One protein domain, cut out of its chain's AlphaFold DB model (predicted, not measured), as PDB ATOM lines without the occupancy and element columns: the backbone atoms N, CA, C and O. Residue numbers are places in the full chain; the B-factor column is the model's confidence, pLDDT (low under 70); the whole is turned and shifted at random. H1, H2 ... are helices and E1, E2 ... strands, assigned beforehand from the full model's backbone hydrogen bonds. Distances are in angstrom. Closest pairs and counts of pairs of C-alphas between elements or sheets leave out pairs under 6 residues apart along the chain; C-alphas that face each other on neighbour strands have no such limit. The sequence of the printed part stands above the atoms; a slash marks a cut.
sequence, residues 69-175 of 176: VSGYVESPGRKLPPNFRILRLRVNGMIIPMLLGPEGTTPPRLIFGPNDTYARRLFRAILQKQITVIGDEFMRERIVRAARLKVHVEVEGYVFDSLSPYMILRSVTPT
ATOM      1  N   VAL A  69     -19.761 -19.743 -37.468       74.75
ATOM      2  CA  VAL A  69     -18.499 -20.475 -37.571       74.75
ATOM      3  C   VAL A  69     -17.372 -19.532 -37.180       74.75
ATOM      4  O   VAL A  69     -17.260 -18.435 -37.730       74.75
ATOM      5  N   SER A  70     -16.538 -19.967 -36.240       75.44
ATOM      6  CA  SER A  70     -15.218 -19.381 -36.035       75.44
ATOM      7  C   SER A  70     -14.129 -20.419 -36.282       75.44
ATOM      8  O   SER A  70     -14.365 -21.622 -36.169       75.44
ATOM      9  N   GLY A  71     -12.956 -19.977 -36.712       75.00
ATOM     10  CA  GLY A  71     -11.867 -20.879 -37.064       75.00
ATOM     11  C   GLY A  71     -10.599 -20.138 -37.446       75.00
ATOM     12  O   GLY A  71     -10.567 -18.907 -37.466       75.00
ATOM     13  N   TYR A  72      -9.560 -20.906 -37.760       74.88
ATOM     14  CA  TYR A  72      -8.233 -20.392 -38.086       74.88
ATOM     15  C   TYR A  72      -7.861 -20.731 -39.521       74.88
ATOM     16  O   TYR A  72      -8.052 -21.865 -39.960       74.88
ATOM     17  N   VAL A  73      -7.274 -19.789 -40.253       76.69
ATOM     18  CA  VAL A  73      -6.645 -20.115 -41.541       76.69
ATOM     19  C   VAL A  73      -5.369 -20.924 -41.281       76.69
ATOM     20  O   VAL A  73      -4.526 -20.535 -40.464       76.69
ATOM     21  N   GLU A  74      -5.253 -22.081 -41.936       67.81
ATOM     22  CA  GLU A  74      -4.107 -22.979 -41.777       67.81
ATOM     23  C   GLU A  74      -2.834 -22.376 -42.391       67.81
ATOM     24  O   GLU A  74      -2.861 -21.772 -43.463       67.81
ATOM     25  N   SER A  75      -1.699 -22.591 -41.721       61.97
ATOM     26  CA  SER A  75      -0.365 -22.286 -42.238       61.97
ATOM     27  C   SER A  75       0.288 -23.588 -42.731       61.97
ATOM     28  O   SER A  75       0.433 -24.522 -41.933       61.97
ATOM     29  N   PRO A  76       0.668 -23.707 -44.021       53.97
ATOM     30  CA  PRO A  76       1.233 -24.940 -44.558       53.97
ATOM     31  C   PRO A  76       2.587 -25.233 -43.903       53.97
ATOM     32  O   PRO A  76       3.543 -24.472 -44.071       53.97
ATOM     33  N   GLY A  77       2.655 -26.346 -43.166       54.16
ATOM     34  CA  GLY A  77       3.852 -26.805 -42.449       54.16
ATOM     35  C   GLY A  77       3.601 -27.244 -41.004       54.16
ATOM     36  O   GLY A  77       4.447 -27.914 -40.416       54.16
ATOM     37  N   ARG A  78       2.434 -26.930 -40.428       56.03
ATOM     38  CA  ARG A  78       2.031 -27.440 -39.110       56.03
ATOM     39  C   ARG A  78       1.273 -28.755 -39.287       56.03
ATOM     40  O   ARG A  78       0.272 -28.791 -39.992       56.03
ATOM     41  N   LYS A  79       1.730 -29.839 -38.645       54.84
ATOM     42  CA  LYS A  79       0.937 -31.077 -38.574       54.84
ATOM     43  C   LYS A  79      -0.395 -30.750 -37.902       54.84
ATOM     44  O   LYS A  79      -0.412 -30.282 -36.764       54.84
ATOM     45  N   LEU A  80      -1.484 -30.988 -38.620       57.72
ATOM     46  CA  LEU A  80      -2.831 -30.848 -38.089       57.72
ATOM     47  C   LEU A  80      -3.026 -31.836 -36.938       57.72
ATOM     48  O   LEU A  80      -2.733 -33.022 -37.114       57.72
ATOM     49  N   PRO A  81      -3.494 -31.390 -35.762       57.66
ATOM     50  CA  PRO A  81      -3.797 -32.325 -34.693       57.66
ATOM     51  C   PRO A  81      -4.957 -33.248 -35.112       57.66
ATOM     52  O   PRO A  81      -5.831 -32.836 -35.880       57.66
ATOM     53  N   PRO A  82      -4.997 -34.492 -34.608       57.84
ATOM     54  CA  PRO A  82      -5.818 -35.575 -35.163       57.84
ATOM     55  C   PRO A  82      -7.342 -35.358 -35.100       57.84
ATOM     56  O   PRO A  82      -8.080 -36.085 -35.756       57.84
ATOM     57  N   ASN A  83      -7.821 -34.345 -34.365       62.97
ATOM     58  CA  ASN A  83      -9.249 -34.095 -34.123       62.97
ATOM     59  C   ASN A  83      -9.790 -32.813 -34.783       62.97
ATOM     60  O   ASN A  83     -10.899 -32.377 -34.470       62.97
ATOM     61  N   PHE A  84      -9.027 -32.181 -35.674       64.62
ATOM     62  CA  PHE A  84      -9.467 -30.959 -36.345       64.62
ATOM     63  C   PHE A  84     -10.372 -31.270 -37.537       64.62
ATOM     64  O   PHE A  84     -10.108 -32.174 -38.328       64.62
ATOM     65  N   ARG A  85     -11.435 -30.474 -37.698       76.12
ATOM     66  CA  ARG A  85     -12.259 -30.493 -38.915       76.12
ATOM     67  C   ARG A  85     -11.809 -29.370 -39.837       76.12
ATOM     68  O   ARG A  85     -11.589 -28.253 -39.380       76.12
ATOM     69  N   ILE A  86     -11.695 -29.662 -41.128       75.94
ATOM     70  CA  ILE A  86     -11.254 -28.689 -42.131       75.94
ATOM     71  C   ILE A  86     -12.463 -28.232 -42.944       75.94
ATOM     72  O   ILE A  86     -13.211 -29.057 -43.467       75.94
ATOM     73  N   LEU A  87     -12.626 -26.919 -43.079       82.62
ATOM     74  CA  LEU A  87     -13.524 -26.296 -44.044       82.62
ATOM     75  C   LEU A  87     -12.718 -25.734 -45.213       82.62
ATOM     76  O   LEU A  87     -11.607 -25.238 -45.040       82.62
ATOM     77  N   ARG A  88     -13.285 -25.796 -46.419       86.75
ATOM     78  CA  ARG A  88     -12.672 -25.230 -47.625       86.75
ATOM     79  C   ARG A  88     -13.364 -23.919 -47.963       86.75
ATOM     80  O   ARG A  88     -14.504 -23.931 -48.426       86.75
ATOM     81  N   LEU A  89     -12.681 -22.801 -47.742       87.19
ATOM     82  CA  LEU A  89     -13.188 -21.477 -48.084       87.19
ATOM     83  C   LEU A  89     -12.779 -21.107 -49.506       87.19
ATOM     84  O   LEU A  89     -11.609 -21.210 -49.855       87.19
ATOM     85  N   ARG A  90     -13.723 -20.635 -50.315       89.56
ATOM     86  CA  ARG A  90     -13.463 -20.045 -51.627       89.56
ATOM     87  C   ARG A  90     -13.535 -18.526 -51.509       89.56
ATOM     88  O   ARG A  90     -14.620 -17.967 -51.360       89.56
ATOM     89  N   VAL A  91     -12.383 -17.866 -51.599       89.44
ATOM     90  CA  VAL A  91     -12.234 -16.405 -51.504       89.44
ATOM     91  C   VAL A  91     -11.523 -15.908 -52.756       89.44
ATOM     92  O   VAL A  91     -10.406 -16.334 -53.025       89.44
ATOM     93  N   ASN A  92     -12.154 -15.032 -53.542       88.38
ATOM     94  CA  ASN A  92     -11.564 -14.455 -54.764       88.38
ATOM     95  C   ASN A  92     -10.949 -15.514 -55.711       88.38
ATOM     96  O   ASN A  92      -9.861 -15.334 -56.250       88.38
ATOM     97  N   GLY A  93     -11.620 -16.662 -55.862       85.12
ATOM     98  CA  GLY A  93     -11.147 -17.784 -56.688       85.12
ATOM     99  C   GLY A  93     -10.087 -18.685 -56.036       85.12
ATOM    100  O   GLY A  93      -9.790 -19.743 -56.580       85.12
ATOM    101  N   MET A  94      -9.568 -18.325 -54.862       85.12
ATOM    102  CA  MET A  94      -8.607 -19.116 -54.094       85.12
ATOM    103  C   MET A  94      -9.320 -20.043 -53.109       85.12
ATOM    104  O   MET A  94     -10.239 -19.615 -52.411       85.12
ATOM    105  N   ILE A  95      -8.876 -21.299 -53.033       87.38
ATOM    106  CA  ILE A  95      -9.345 -22.255 -52.025       87.38
ATOM    107  C   ILE A  95      -8.384 -22.209 -50.840       87.38
ATOM    108  O   ILE A  95      -7.202 -22.514 -50.984       87.38
ATOM    109  N   ILE A  96      -8.898 -21.827 -49.676       86.31
ATOM    110  CA  ILE A  96      -8.139 -21.641 -48.443       86.31
ATOM    111  C   ILE A  96      -8.654 -22.653 -47.410       86.31
ATOM    112  O   ILE A  96      -9.843 -22.615 -47.069       86.31
ATOM    113  N   PRO A  97      -7.810 -23.584 -46.928       82.69
ATOM    114  CA  PRO A  97      -8.190 -24.482 -45.849       82.69
ATOM    115  C   PRO A  97      -8.309 -23.697 -44.539       82.69
ATOM    116  O   PRO A  97      -7.433 -22.915 -44.165       82.69
ATOM    117  N   MET A  98      -9.420 -23.912 -43.846       81.81
ATOM    118  CA  MET A  98      -9.693 -23.338 -42.539       81.81
ATOM    119  C   MET A  98      -9.889 -24.460 -41.529       81.81
ATOM    120  O   MET A  98     -10.644 -25.403 -41.756       81.81
ATOM    121  N   LEU A  99      -9.225 -24.325 -40.392       77.06
ATOM    122  CA  LEU A  99      -9.297 -25.240 -39.274       77.06
ATOM    123  C   LEU A  99     -10.407 -24.830 -38.317       77.06
ATOM    124  O   LEU A  99     -10.427 -23.712 -37.802       77.06
ATOM    125  N   LEU A 100     -11.293 -25.778 -38.039       74.94
ATOM    126  CA  LEU A 100     -12.196 -25.727 -36.903       74.94
ATOM    127  C   LEU A 100     -11.466 -26.343 -35.710       74.94
ATOM    128  O   LEU A 100     -11.159 -27.539 -35.712       74.94
ATOM    129  N   GLY A 101     -11.135 -25.502 -34.732       58.38
ATOM    130  CA  GLY A 101     -10.379 -25.897 -33.548       58.38
ATOM    131  C   GLY A 101     -11.136 -26.849 -32.604       58.38
ATOM    132  O   GLY A 101     -12.355 -26.739 -32.475       58.38
ATOM    133  N   PRO A 102     -10.439 -27.762 -31.912       49.34
ATOM    134  CA  PRO A 102     -10.876 -28.366 -30.664       49.34
ATOM    135  C   PRO A 102     -10.632 -27.397 -29.492       49.34
ATOM    136  O   PRO A 102      -9.763 -26.528 -29.552       49.34
ATOM    137  N   GLU A 103     -11.445 -27.535 -28.445       42.41
ATOM    138  CA  GLU A 103     -11.463 -26.713 -27.227       42.41
ATOM    139  C   GLU A 103     -10.084 -26.484 -26.588       42.41
ATOM    140  O   GLU A 103      -9.257 -27.389 -26.514       42.41
ATOM    141  N   GLY A 104      -9.867 -25.272 -26.062       45.81
ATOM    142  CA  GLY A 104      -8.671 -24.967 -25.265       45.81
ATOM    143  C   GLY A 104      -8.498 -23.508 -24.839       45.81
ATOM    144  O   GLY A 104      -7.764 -23.233 -23.898       45.81
ATOM    145  N   THR A 105      -9.182 -22.552 -25.470       44.31
ATOM    146  CA  THR A 105      -9.273 -21.170 -24.933       44.31
ATOM    147  C   THR A 105     -10.543 -20.449 -25.357       44.31
ATOM    148  O   THR A 105     -11.066 -19.619 -24.625       44.31
ATOM    149  N   THR A 106     -11.143 -20.834 -26.474       43.41
ATOM    150  CA  THR A 106     -12.569 -20.669 -26.760       43.41
ATOM    151  C   THR A 106     -12.851 -21.694 -27.854       43.41
ATOM    152  O   THR A 106     -12.138 -21.672 -28.856       43.41
ATOM    153  N   PRO A 107     -13.785 -22.651 -27.700       41.34
ATOM    154  CA  PRO A 107     -14.165 -23.472 -28.840       41.34
ATOM    155  C   PRO A 107     -14.586 -22.540 -29.973       41.34
ATOM    156  O   PRO A 107     -15.182 -21.489 -29.693       41.34
ATOM    157  N   PRO A 108     -14.375 -22.914 -31.240       51.28
ATOM    158  CA  PRO A 108     -15.200 -22.341 -32.272       51.28
ATOM    159  C   PRO A 108     -16.655 -22.642 -31.904       51.28
ATOM    160  O   PRO A 108     -17.112 -23.782 -31.986       51.28
ATOM    161  N   ARG A 109     -17.366 -21.643 -31.372       52.38
ATOM    162  CA  ARG A 109     -18.743 -21.821 -30.919       52.38
ATOM    163  C   ARG A 109     -19.607 -21.928 -32.162       52.38
ATOM    164  O   ARG A 109     -20.103 -20.927 -32.671       52.38
ATOM    165  N   LEU A 110     -19.794 -23.161 -32.618       57.72
ATOM    166  CA  LEU A 110     -20.922 -23.523 -33.452       57.72
ATOM    167  C   LEU A 110     -22.162 -23.405 -32.565       57.72
ATOM    168  O   LEU A 110     -22.490 -24.299 -31.786       57.72
ATOM    169  N   ILE A 111     -22.789 -22.234 -32.598       57.78
ATOM    170  CA  ILE A 111     -23.997 -21.972 -31.820       57.78
ATOM    171  C   ILE A 111     -25.157 -22.579 -32.603       57.78
ATOM    172  O   ILE A 111     -25.692 -21.958 -33.517       57.78
ATOM    173  N   PHE A 112     -25.501 -23.817 -32.258       63.34
ATOM    174  CA  PHE A 112     -26.699 -24.487 -32.744       63.34
ATOM    175  C   PHE A 112     -27.850 -24.273 -31.759       63.34
ATOM    176  O   PHE A 112     -27.654 -24.324 -30.543       63.34
ATOM    177  N   GLY A 113     -29.071 -24.116 -32.268       55.47
ATOM    178  CA  GLY A 113     -30.256 -24.367 -31.451       55.47
ATOM    179  C   GLY A 113     -30.362 -25.870 -31.122       55.47
ATOM    180  O   GLY A 113     -30.076 -26.692 -31.997       55.47
ATOM    181  N   PRO A 114     -30.798 -26.266 -29.911       46.97
ATOM    182  CA  PRO A 114     -30.790 -27.667 -29.459       46.97
ATOM    183  C   PRO A 114     -31.617 -28.636 -30.329       46.97
ATOM    184  O   PRO A 114     -31.331 -29.829 -30.351       46.97
ATOM    185  N   ASN A 115     -32.582 -28.135 -31.110       56.00
ATOM    186  CA  ASN A 115     -33.459 -28.941 -31.971       56.00
ATOM    187  C   ASN A 115     -33.276 -28.671 -33.475       56.00
ATOM    188  O   ASN A 115     -34.108 -29.074 -34.290       56.00
ATOM    189  N   ASP A 116     -32.197 -27.995 -33.873       70.81
ATOM    190  CA  ASP A 116     -32.064 -27.497 -35.239       70.81
ATOM    191  C   ASP A 116     -31.519 -28.567 -36.208       70.81
ATOM    192  O   ASP A 116     -30.321 -28.718 -36.468       70.81
ATOM    193  N   THR A 117     -32.435 -29.375 -36.745       77.50
ATOM    194  CA  THR A 117     -32.143 -30.360 -37.799       77.50
ATOM    195  C   THR A 117     -31.586 -29.704 -39.061       77.50
ATOM    196  O   THR A 117     -30.774 -30.324 -39.751       77.50
ATOM    197  N   TYR A 118     -31.962 -28.458 -39.349       77.25
ATOM    198  CA  TYR A 118     -31.431 -27.719 -40.485       77.25
ATOM    199  C   TYR A 118     -29.958 -27.359 -40.259       77.25
ATOM    200  O   TYR A 118     -29.128 -27.715 -41.096       77.25
ATOM    201  N   ALA A 119     -29.596 -26.806 -39.101       75.12
ATOM    202  CA  ALA A 119     -28.208 -26.451 -38.801       75.12
ATOM    203  C   ALA A 119     -27.275 -27.680 -38.784       75.12
ATOM    204  O   ALA A 119     -26.141 -27.621 -39.262       75.12
ATOM    205  N   ARG A 120     -27.767 -28.849 -38.338       76.44
ATOM    206  CA  ARG A 120     -27.029 -30.127 -38.440       76.44
ATOM    207  C   ARG A 120     -26.819 -30.584 -39.886       76.44
ATOM    208  O   ARG A 120     -25.742 -31.083 -40.217       76.44
ATOM    209  N   ARG A 121     -27.831 -30.445 -40.750       81.38
ATOM    210  CA  ARG A 121     -27.722 -30.775 -42.184       81.38
ATOM    211  C   ARG A 121     -26.771 -29.819 -42.896       81.38
ATOM    212  O   ARG A 121     -25.905 -30.282 -43.634       81.38
ATOM    213  N   LEU A 122     -26.881 -28.524 -42.610       79.75
ATOM    214  CA  LEU A 122     -25.973 -27.496 -43.101       79.75
ATOM    215  C   LEU A 122     -24.532 -27.797 -42.681       79.75
ATOM    216  O   LEU A 122     -23.645 -27.844 -43.526       79.75
ATOM    217  N   PHE A 123     -24.309 -28.127 -41.407       79.44
ATOM    218  CA  PHE A 123     -22.989 -28.499 -40.905       79.44
ATOM    219  C   PHE A 123     -22.383 -29.716 -41.631       79.44
ATOM    220  O   PHE A 123     -21.195 -29.748 -41.943       79.44
ATOM    221  N   ARG A 124     -23.188 -30.737 -41.948       80.81
ATOM    222  CA  ARG A 124     -22.711 -31.877 -42.748       80.81
ATOM    223  C   ARG A 124     -22.387 -31.465 -44.185       80.81
ATOM    224  O   ARG A 124     -21.373 -31.907 -44.719       80.81
ATOM    225  N   ALA A 125     -23.208 -30.603 -44.783       82.19
ATOM    226  CA  ALA A 125     -22.996 -30.111 -46.139       82.19
ATOM    227  C   ALA A 125     -21.703 -29.286 -46.262       82.19
ATOM    228  O   ALA A 125     -20.952 -29.483 -47.216       82.19
ATOM    229  N   ILE A 126     -21.391 -28.419 -45.290       83.31
ATOM    230  CA  ILE A 126     -20.180 -27.579 -45.332       83.31
ATOM    231  C   ILE A 126     -18.879 -28.382 -45.222       83.31
ATOM    232  O   ILE A 126     -17.864 -27.963 -45.766       83.31
ATOM    233  N   LEU A 127     -18.894 -29.536 -44.546       82.75
ATOM    234  CA  LEU A 127     -17.715 -30.405 -44.446       82.75
ATOM    235  C   LEU A 127     -17.405 -31.100 -45.779       82.75
ATOM    236  O   LEU A 127     -16.276 -31.523 -46.006       82.75
ATOM    237  N   GLN A 128     -18.404 -31.231 -46.652       83.44
ATOM    238  CA  GLN A 128     -18.288 -31.913 -47.942       83.44
ATOM    239  C   GLN A 128     -18.097 -30.941 -49.115       83.44
ATOM    240  O   GLN A 128     -17.570 -31.331 -50.155       83.44
ATOM    241  N   LYS A 129     -18.532 -29.684 -48.970       84.38
ATOM    242  CA  LYS A 129     -18.569 -28.681 -50.045       84.38
ATOM    243  C   LYS A 129     -17.550 -27.557 -49.833       84.38
ATOM    244  O   LYS A 129     -16.988 -27.382 -48.758       84.38
ATOM    245  N   GLN A 130     -17.315 -26.784 -50.893       87.69
ATOM    246  CA  GLN A 130     -16.593 -25.514 -50.806       87.69
ATOM    247  C   GLN A 130     -17.570 -24.412 -50.401       87.69
ATOM    248  O   GLN A 130     -18.663 -24.331 -50.960       87.69
ATOM    249  N   ILE A 131     -17.170 -23.561 -49.461       87.94
ATOM    250  CA  ILE A 131     -17.990 -22.452 -48.976       87.94
ATOM    251  C   ILE A 131     -17.542 -21.175 -49.674       87.94
ATOM    252  O   ILE A 131     -16.383 -20.779 -49.547       87.94
ATOM    253  N   THR A 132     -18.445 -20.515 -50.393       90.12
ATOM    254  CA  THR A 132     -18.120 -19.227 -51.022       90.12
ATOM    255  C   THR A 132     -18.149 -18.123 -49.977       90.12
ATOM    256  O   THR A 132     -19.129 -17.981 -49.251       90.12
ATOM    257  N   VAL A 133     -17.080 -17.338 -49.886       88.62
ATOM    258  CA  VAL A 133     -17.000 -16.240 -48.921       88.62
ATOM    259  C   VAL A 133     -17.488 -14.950 -49.558       88.62
ATOM    260  O   VAL A 133     -16.925 -14.463 -50.541       88.62
ATOM    261  N   ILE A 134     -18.535 -14.398 -48.959       86.62
ATOM    262  CA  ILE A 134     -19.162 -13.134 -49.321       86.62
ATOM    263  C   ILE A 134     -18.949 -12.170 -48.151       86.62
ATOM    264  O   ILE A 134     -18.939 -12.559 -46.984       86.62
ATOM    265  N   GLY A 135     -18.728 -10.901 -48.453       81.75
ATOM    266  CA  GLY A 135     -18.498  -9.882 -47.443       81.75
ATOM    267  C   GLY A 135     -17.616  -8.772 -47.978       81.75
ATOM    268  O   GLY A 135     -17.272  -8.748 -49.162       81.75
ATOM    269  N   ASP A 136     -17.255  -7.877 -47.072       86.88
ATOM    270  CA  ASP A 136     -16.432  -6.718 -47.365       86.88
ATOM    271  C   ASP A 136     -15.080  -7.103 -48.003       86.88
ATOM    272  O   ASP A 136     -14.457  -8.115 -47.650       86.88
ATOM    273  N   GLU A 137     -14.635  -6.305 -48.976       88.38
ATOM    274  CA  GLU A 137     -13.393  -6.542 -49.714       88.38
ATOM    275  C   GLU A 137     -12.173  -6.571 -48.791       88.38
ATOM    276  O   GLU A 137     -11.379  -7.510 -48.873       88.38
ATOM    277  N   PHE A 138     -12.092  -5.652 -47.826       89.06
ATOM    278  CA  PHE A 138     -10.997  -5.588 -46.863       89.06
ATOM    279  C   PHE A 138     -10.894  -6.873 -46.034       89.06
ATOM    280  O   PHE A 138      -9.800  -7.393 -45.806       89.06
ATOM    281  N   MET A 139     -12.023  -7.448 -45.605       89.19
ATOM    282  CA  MET A 139     -12.007  -8.705 -44.844       89.19
ATOM    283  C   MET A 139     -11.538  -9.887 -45.698       89.19
ATOM    284  O   MET A 139     -10.716 -10.692 -45.247       89.19
ATOM    285  N   ARG A 140     -12.021  -9.983 -46.943       90.06
ATOM    286  CA  ARG A 140     -11.608 -11.036 -47.883       90.06
ATOM    287  C   ARG A 140     -10.118 -10.945 -48.202       90.06
ATOM    288  O   ARG A 140      -9.422 -11.961 -48.162       90.06
ATOM    289  N   GLU A 141      -9.606  -9.742 -48.442       90.88
ATOM    290  CA  GLU A 141      -8.180  -9.511 -48.669       90.88
ATOM    291  C   GLU A 141      -7.321  -9.922 -47.477       90.88
ATOM    292  O   GLU A 141      -6.250 -10.494 -47.668       90.88
ATOM    293  N   ARG A 142      -7.777  -9.676 -46.245       88.00
ATOM    294  CA  ARG A 142      -7.037 -10.080 -45.044       88.00
ATOM    295  C   ARG A 142      -6.900 -11.590 -44.928       88.00
ATOM    296  O   ARG A 142      -5.817 -12.059 -44.592       88.00
ATOM    297  N   ILE A 143      -7.944 -12.346 -45.266       88.00
ATOM    298  CA  ILE A 143      -7.893 -13.815 -45.306       88.00
ATOM    299  C   ILE A 143      -6.909 -14.285 -46.383       88.00
ATOM    300  O   ILE A 143      -6.039 -15.112 -46.111       88.00
ATOM    301  N   VAL A 144      -6.992 -13.722 -47.594       90.38
ATOM    302  CA  VAL A 144      -6.078 -14.060 -48.699       90.38
ATOM    303  C   VAL A 144      -4.630 -13.716 -48.342       90.38
ATOM    304  O   VAL A 144      -3.720 -14.510 -48.581       90.38
ATOM    305  N   ARG A 145      -4.397 -12.548 -47.740       89.50
ATOM    306  CA  ARG A 145      -3.073 -12.103 -47.298       89.50
ATOM    307  C   ARG A 145      -2.524 -13.015 -46.207       89.50
ATOM    308  O   ARG A 145      -1.369 -13.409 -46.300       89.50
ATOM    309  N   ALA A 146      -3.336 -13.387 -45.222       85.31
ATOM    310  CA  ALA A 146      -2.944 -14.311 -44.165       85.31
ATOM    311  C   ALA A 146      -2.552 -15.685 -44.720       85.31
ATOM    312  O   ALA A 146      -1.486 -16.192 -44.380       85.31
ATOM    313  N   ALA A 147      -3.341 -16.228 -45.652       85.56
ATOM    314  CA  ALA A 147      -3.027 -17.485 -46.329       85.56
ATOM    315  C   ALA A 147      -1.702 -17.410 -47.111       85.56
ATOM    316  O   ALA A 147      -0.886 -18.327 -47.041       85.56
ATOM    317  N   ARG A 148      -1.448 -16.297 -47.815       86.31
ATOM    318  CA  ARG A 148      -0.190 -16.069 -48.553       86.31
ATOM    319  C   ARG A 148       1.018 -15.917 -47.632       86.31
ATOM    320  O   ARG A 148       2.057 -16.517 -47.886       86.31
ATOM    321  N   LEU A 149       0.879 -15.120 -46.574       84.88
ATOM    322  CA  LEU A 149       1.934 -14.864 -45.591       84.88
ATOM    323  C   LEU A 149       2.099 -16.010 -44.588       84.88
ATOM    324  O   LEU A 149       3.013 -15.971 -43.772       84.88
ATOM    325  N   LYS A 150       1.228 -17.026 -44.651       78.25
ATOM    326  CA  LYS A 150       1.203 -18.166 -43.731       78.25
ATOM    327  C   LYS A 150       1.027 -17.748 -42.263       78.25
ATOM    328  O   LYS A 150       1.519 -18.423 -41.358       78.25
ATOM    329  N   VAL A 151       0.323 -16.637 -42.046       79.06
ATOM    330  CA  VAL A 151       0.025 -16.066 -40.729       79.06
ATOM    331  C   VAL A 151      -1.346 -16.548 -40.278       79.06
ATOM    332  O   VAL A 151      -2.279 -16.648 -41.074       79.06
ATOM    333  N   HIS A 152      -1.475 -16.825 -38.986       76.06
ATOM    334  CA  HIS A 152      -2.744 -17.220 -38.403       76.06
ATOM    335  C   HIS A 152      -3.697 -16.017 -38.296       76.06
ATOM    336  O   HIS A 152      -3.341 -14.940 -37.811       76.06
ATOM    337  N   VAL A 153      -4.927 -16.210 -38.769       82.00
ATOM    338  CA  VAL A 153      -6.043 -15.284 -38.554       82.00
ATOM    339  C   VAL A 153      -7.239 -16.058 -38.040       82.00
ATOM    340  O   VAL A 153      -7.531 -17.149 -38.532       82.00
ATOM    341  N   GLU A 154      -7.923 -15.471 -37.070       83.56
ATOM    342  CA  GLU A 154      -9.240 -15.892 -36.632       83.56
ATOM    343  C   GLU A 154     -10.286 -15.268 -37.556       83.56
ATOM    344  O   GLU A 154     -10.255 -14.067 -37.831       83.56
ATOM    345  N   VAL A 155     -11.196 -16.092 -38.054       85.25
ATOM    346  CA  VAL A 155     -12.299 -15.665 -38.913       85.25
ATOM    347  C   VAL A 155     -13.594 -15.977 -38.192       85.25
ATOM    348  O   VAL A 155     -13.800 -17.118 -37.790       85.25
ATOM    349  N   GLU A 156     -14.472 -14.989 -38.064       83.69
ATOM    350  CA  GLU A 156     -15.845 -15.175 -37.607       83.69
ATOM    351  C   GLU A 156     -16.807 -14.877 -38.757       83.69
ATOM    352  O   GLU A 156     -16.716 -13.831 -39.404       83.69
ATOM    353  N   GLY A 157     -17.768 -15.768 -38.987       83.44
ATOM    354  CA  GLY A 157     -18.811 -15.558 -39.982       83.44
ATOM    355  C   GLY A 157     -20.050 -16.412 -39.757       83.44
ATOM    356  O   GLY A 157     -20.083 -17.291 -38.895       83.44
ATOM    357  N   TYR A 158     -21.076 -16.140 -40.556       82.62
ATOM    358  CA  TYR A 158     -22.331 -16.885 -40.574       82.62
ATOM    359  C   TYR A 158     -22.472 -17.617 -41.901       82.62
ATOM    360  O   TYR A 158     -22.317 -17.001 -42.956       82.62
ATOM    361  N   VAL A 159     -22.751 -18.919 -41.855       83.88
ATOM    362  CA  VAL A 159     -22.973 -19.737 -43.052       83.88
ATOM    363  C   VAL A 159     -24.465 -19.907 -43.307       83.88
ATOM    364  O   VAL A 159     -25.239 -20.147 -42.380       83.88
ATOM    365  N   PHE A 160     -24.845 -19.812 -44.576       81.44
ATOM    366  CA  PHE A 160     -26.218 -19.887 -45.055       81.44
ATOM    367  C   PHE A 160     -26.334 -20.890 -46.194       81.44
ATOM    368  O   PHE A 160     -25.369 -21.096 -46.924       81.44
ATOM    369  N   ASP A 161     -27.542 -21.436 -46.355       83.88
ATOM    370  CA  ASP A 161     -27.936 -22.393 -47.393       83.88
ATOM    371  C   ASP A 161     -27.206 -23.754 -47.352       83.88
ATOM    372  O   ASP A 161     -25.986 -23.873 -47.320       83.88
ATOM    373  N   SER A 162     -27.983 -24.836 -47.389       78.00
ATOM    374  CA  SER A 162     -27.471 -26.214 -47.399       78.00
ATOM    375  C   SER A 162     -27.121 -26.737 -48.803       78.00
ATOM    376  O   SER A 162     -26.310 -27.664 -48.942       78.00
ATOM    377  N   LEU A 163     -27.711 -26.161 -49.856       80.81
ATOM    378  CA  LEU A 163     -27.463 -26.569 -51.239       80.81
ATOM    379  C   LEU A 163     -26.169 -25.948 -51.763       80.81
ATOM    380  O   LEU A 163     -25.298 -26.686 -52.232       80.81
ATOM    381  N   SER A 164     -26.011 -24.639 -51.597       83.94
ATOM    382  CA  SER A 164     -24.834 -23.892 -52.038       83.94
ATOM    383  C   SER A 164     -24.308 -23.027 -50.893       83.94
ATOM    384  O   SER A 164     -24.554 -21.820 -50.879       83.94
ATOM    385  N   PRO A 165     -23.589 -23.619 -49.918       85.06
ATOM    386  CA  PRO A 165     -23.225 -22.905 -48.707       85.06
ATOM    387  C   PRO A 165     -22.338 -21.697 -49.005       85.06
ATOM    388  O   PRO A 165     -21.296 -21.806 -49.663       85.06
ATOM    389  N   TYR A 166     -22.727 -20.548 -48.464       88.31
ATOM    390  CA  TYR A 166     -21.928 -19.328 -48.501       88.31
ATOM    391  C   TYR A 166     -21.790 -18.733 -47.103       88.31
ATOM    392  O   TYR A 166     -22.665 -18.888 -46.253       88.31
ATOM    393  N   MET A 167     -20.663 -18.071 -46.856       87.44
ATOM    394  CA  MET A 167     -20.332 -17.472 -45.568       87.44
ATOM    395  C   MET A 167     -20.309 -15.959 -45.686       87.44
ATOM    396  O   MET A 167     -19.592 -15.430 -46.533       87.44
ATOM    397  N   ILE A 168     -21.043 -15.281 -44.807       86.50
ATOM    398  CA  ILE A 168     -20.950 -13.836 -44.606       86.50
ATOM    399  C   ILE A 168     -19.945 -13.579 -43.486       86.50
ATOM    400  O   ILE A 168     -20.140 -14.035 -42.356       86.50
ATOM    401  N   LEU A 169     -18.864 -12.868 -43.806       86.94
ATOM    402  CA  LEU A 169     -17.843 -12.499 -42.825       86.94
ATOM    403  C   LEU A 169     -18.384 -11.469 -41.833       86.94
ATOM    404  O   LEU A 169     -18.961 -10.458 -42.228       86.94
ATOM    405  N   ARG A 170     -18.150 -11.720 -40.546       84.62
ATOM    406  CA  ARG A 170     -18.410 -10.772 -39.461       84.62
ATOM    407  C   ARG A 170     -17.128 -10.074 -39.027       84.62
ATOM    408  O   ARG A 170     -17.122  -8.859 -38.863       84.62
ATOM    409  N   SER A 171     -16.056 -10.832 -38.811       83.38
ATOM    410  CA  SER A 171     -14.768 -10.281 -38.396       83.38
ATOM    411  C   SER A 171     -13.604 -11.165 -38.831       83.38
ATOM    412  O   SER A 171     -13.739 -12.372 -39.039       83.38
ATOM    413  N   VAL A 172     -12.443 -10.530 -38.983       86.31
ATOM    414  CA  VAL A 172     -11.162 -11.197 -39.221       86.31
ATOM    415  C   VAL A 172     -10.143 -10.570 -38.279       86.31
ATOM    416  O   VAL A 172      -9.891  -9.362 -38.347       86.31
ATOM    417  N   THR A 173      -9.540 -11.367 -37.406       84.31
ATOM    418  CA  THR A 173      -8.613 -10.892 -36.372       84.31
ATOM    419  C   THR A 173      -7.260 -11.574 -36.559       84.31
ATOM    420  O   THR A 173      -7.213 -12.796 -36.673       84.31
ATOM    421  N   PRO A 174      -6.138 -10.834 -36.631       79.25
ATOM    422  CA  PRO A 174      -4.828 -11.459 -36.673       79.25
ATOM    423  C   PRO A 174      -4.481 -11.970 -35.277       79.25
ATOM    424  O   PRO A 174      -4.547 -11.219 -34.304       79.25
ATOM    425  N   THR A 175      -4.105 -13.235 -35.179       72.00
ATOM    426  CA  THR A 175      -3.591 -13.803 -33.930       72.00
ATOM    427  C   THR A 175      -2.094 -13.521 -33.857       72.00
ATOM    428  O   THR A 175      -1.378 -13.849 -34.805       72.00
TER     429      THR A 175
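This is residues 69 to 175 of the 176 residues of an uncharacterized protein of bacterium (UniProt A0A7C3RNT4). Six strands close into a small barrel, with helices packed outside it at opposite ends: H2 caps one end, where the sheet curls round it, and H1 packs mainly on E2 and E5. A long loop, residues 101 to 116, runs from E3 to H1. The printed part has 107 residues, in the order E1 E2 E3 H1 E4 H2 E5 E6; the class is mixed, helices and strands, and so is the barrel's pairing. It is compact, with a radius of gyration of the C-alphas of 13.3 A and spans of 40 by 30 by 21 A.

The strands are E1, residues 69 to 73, from C-alpha 69 at (-18.499, -20.475, -37.571); E2, 85 to 91, 18.9 A; E3, 94 to 100, 18.8 A; E4, 130 to 134; E5, 153 to 160, 21.7 A; and E6, 166 to 174, 22.2 A, ending at C-alpha 174 (-4.828, -11.459, -36.673). E6 bends by 67 degrees at residue 170. The helices are H1, 117 to 128, 17.2 A, and H2, 137 to 149, 17.9 A.

Round the ring, E1 and E3 are antiparallel (N 72 to O 99, 2.9 A), as are hairpin E3 and E2 (N 89 to O 96, 2.9 A). E2 and E4 are parallel, with N 131 and O 88 at 2.9 A, as are E4 and E6, with N 134 and O 167 at 2.8 A. Hairpin E6 and E5 is antiparallel, N 156 to O 171 being 2.9 A, and so are E5 and E1, N 155 to O 71 being 2.9 A. H2 is on the barrel, outside it, at a height over the sheet of 7.5 A; its C-alpha of Met 139 is 6.2 A from that of Val 172 in E6, their closest. H1 is on it too, also outside, at 8.5 A; the closest C-alphas of H1 and E2 are Leu 127 and Leu 87, 5.9 A. H1 and H2 are apart. Every O i to N i+4 pair is within hydrogen-bond range in H2, and 7 of 8 in H1.

The farthest C-alphas, Asn 115 and Leu 149, are 40.5 A apart. The printed part has no cut. The links E1 to E2 and E3 to H1 are long. Residues 74 to 84 and 101 to 115 have pLDDT under 70.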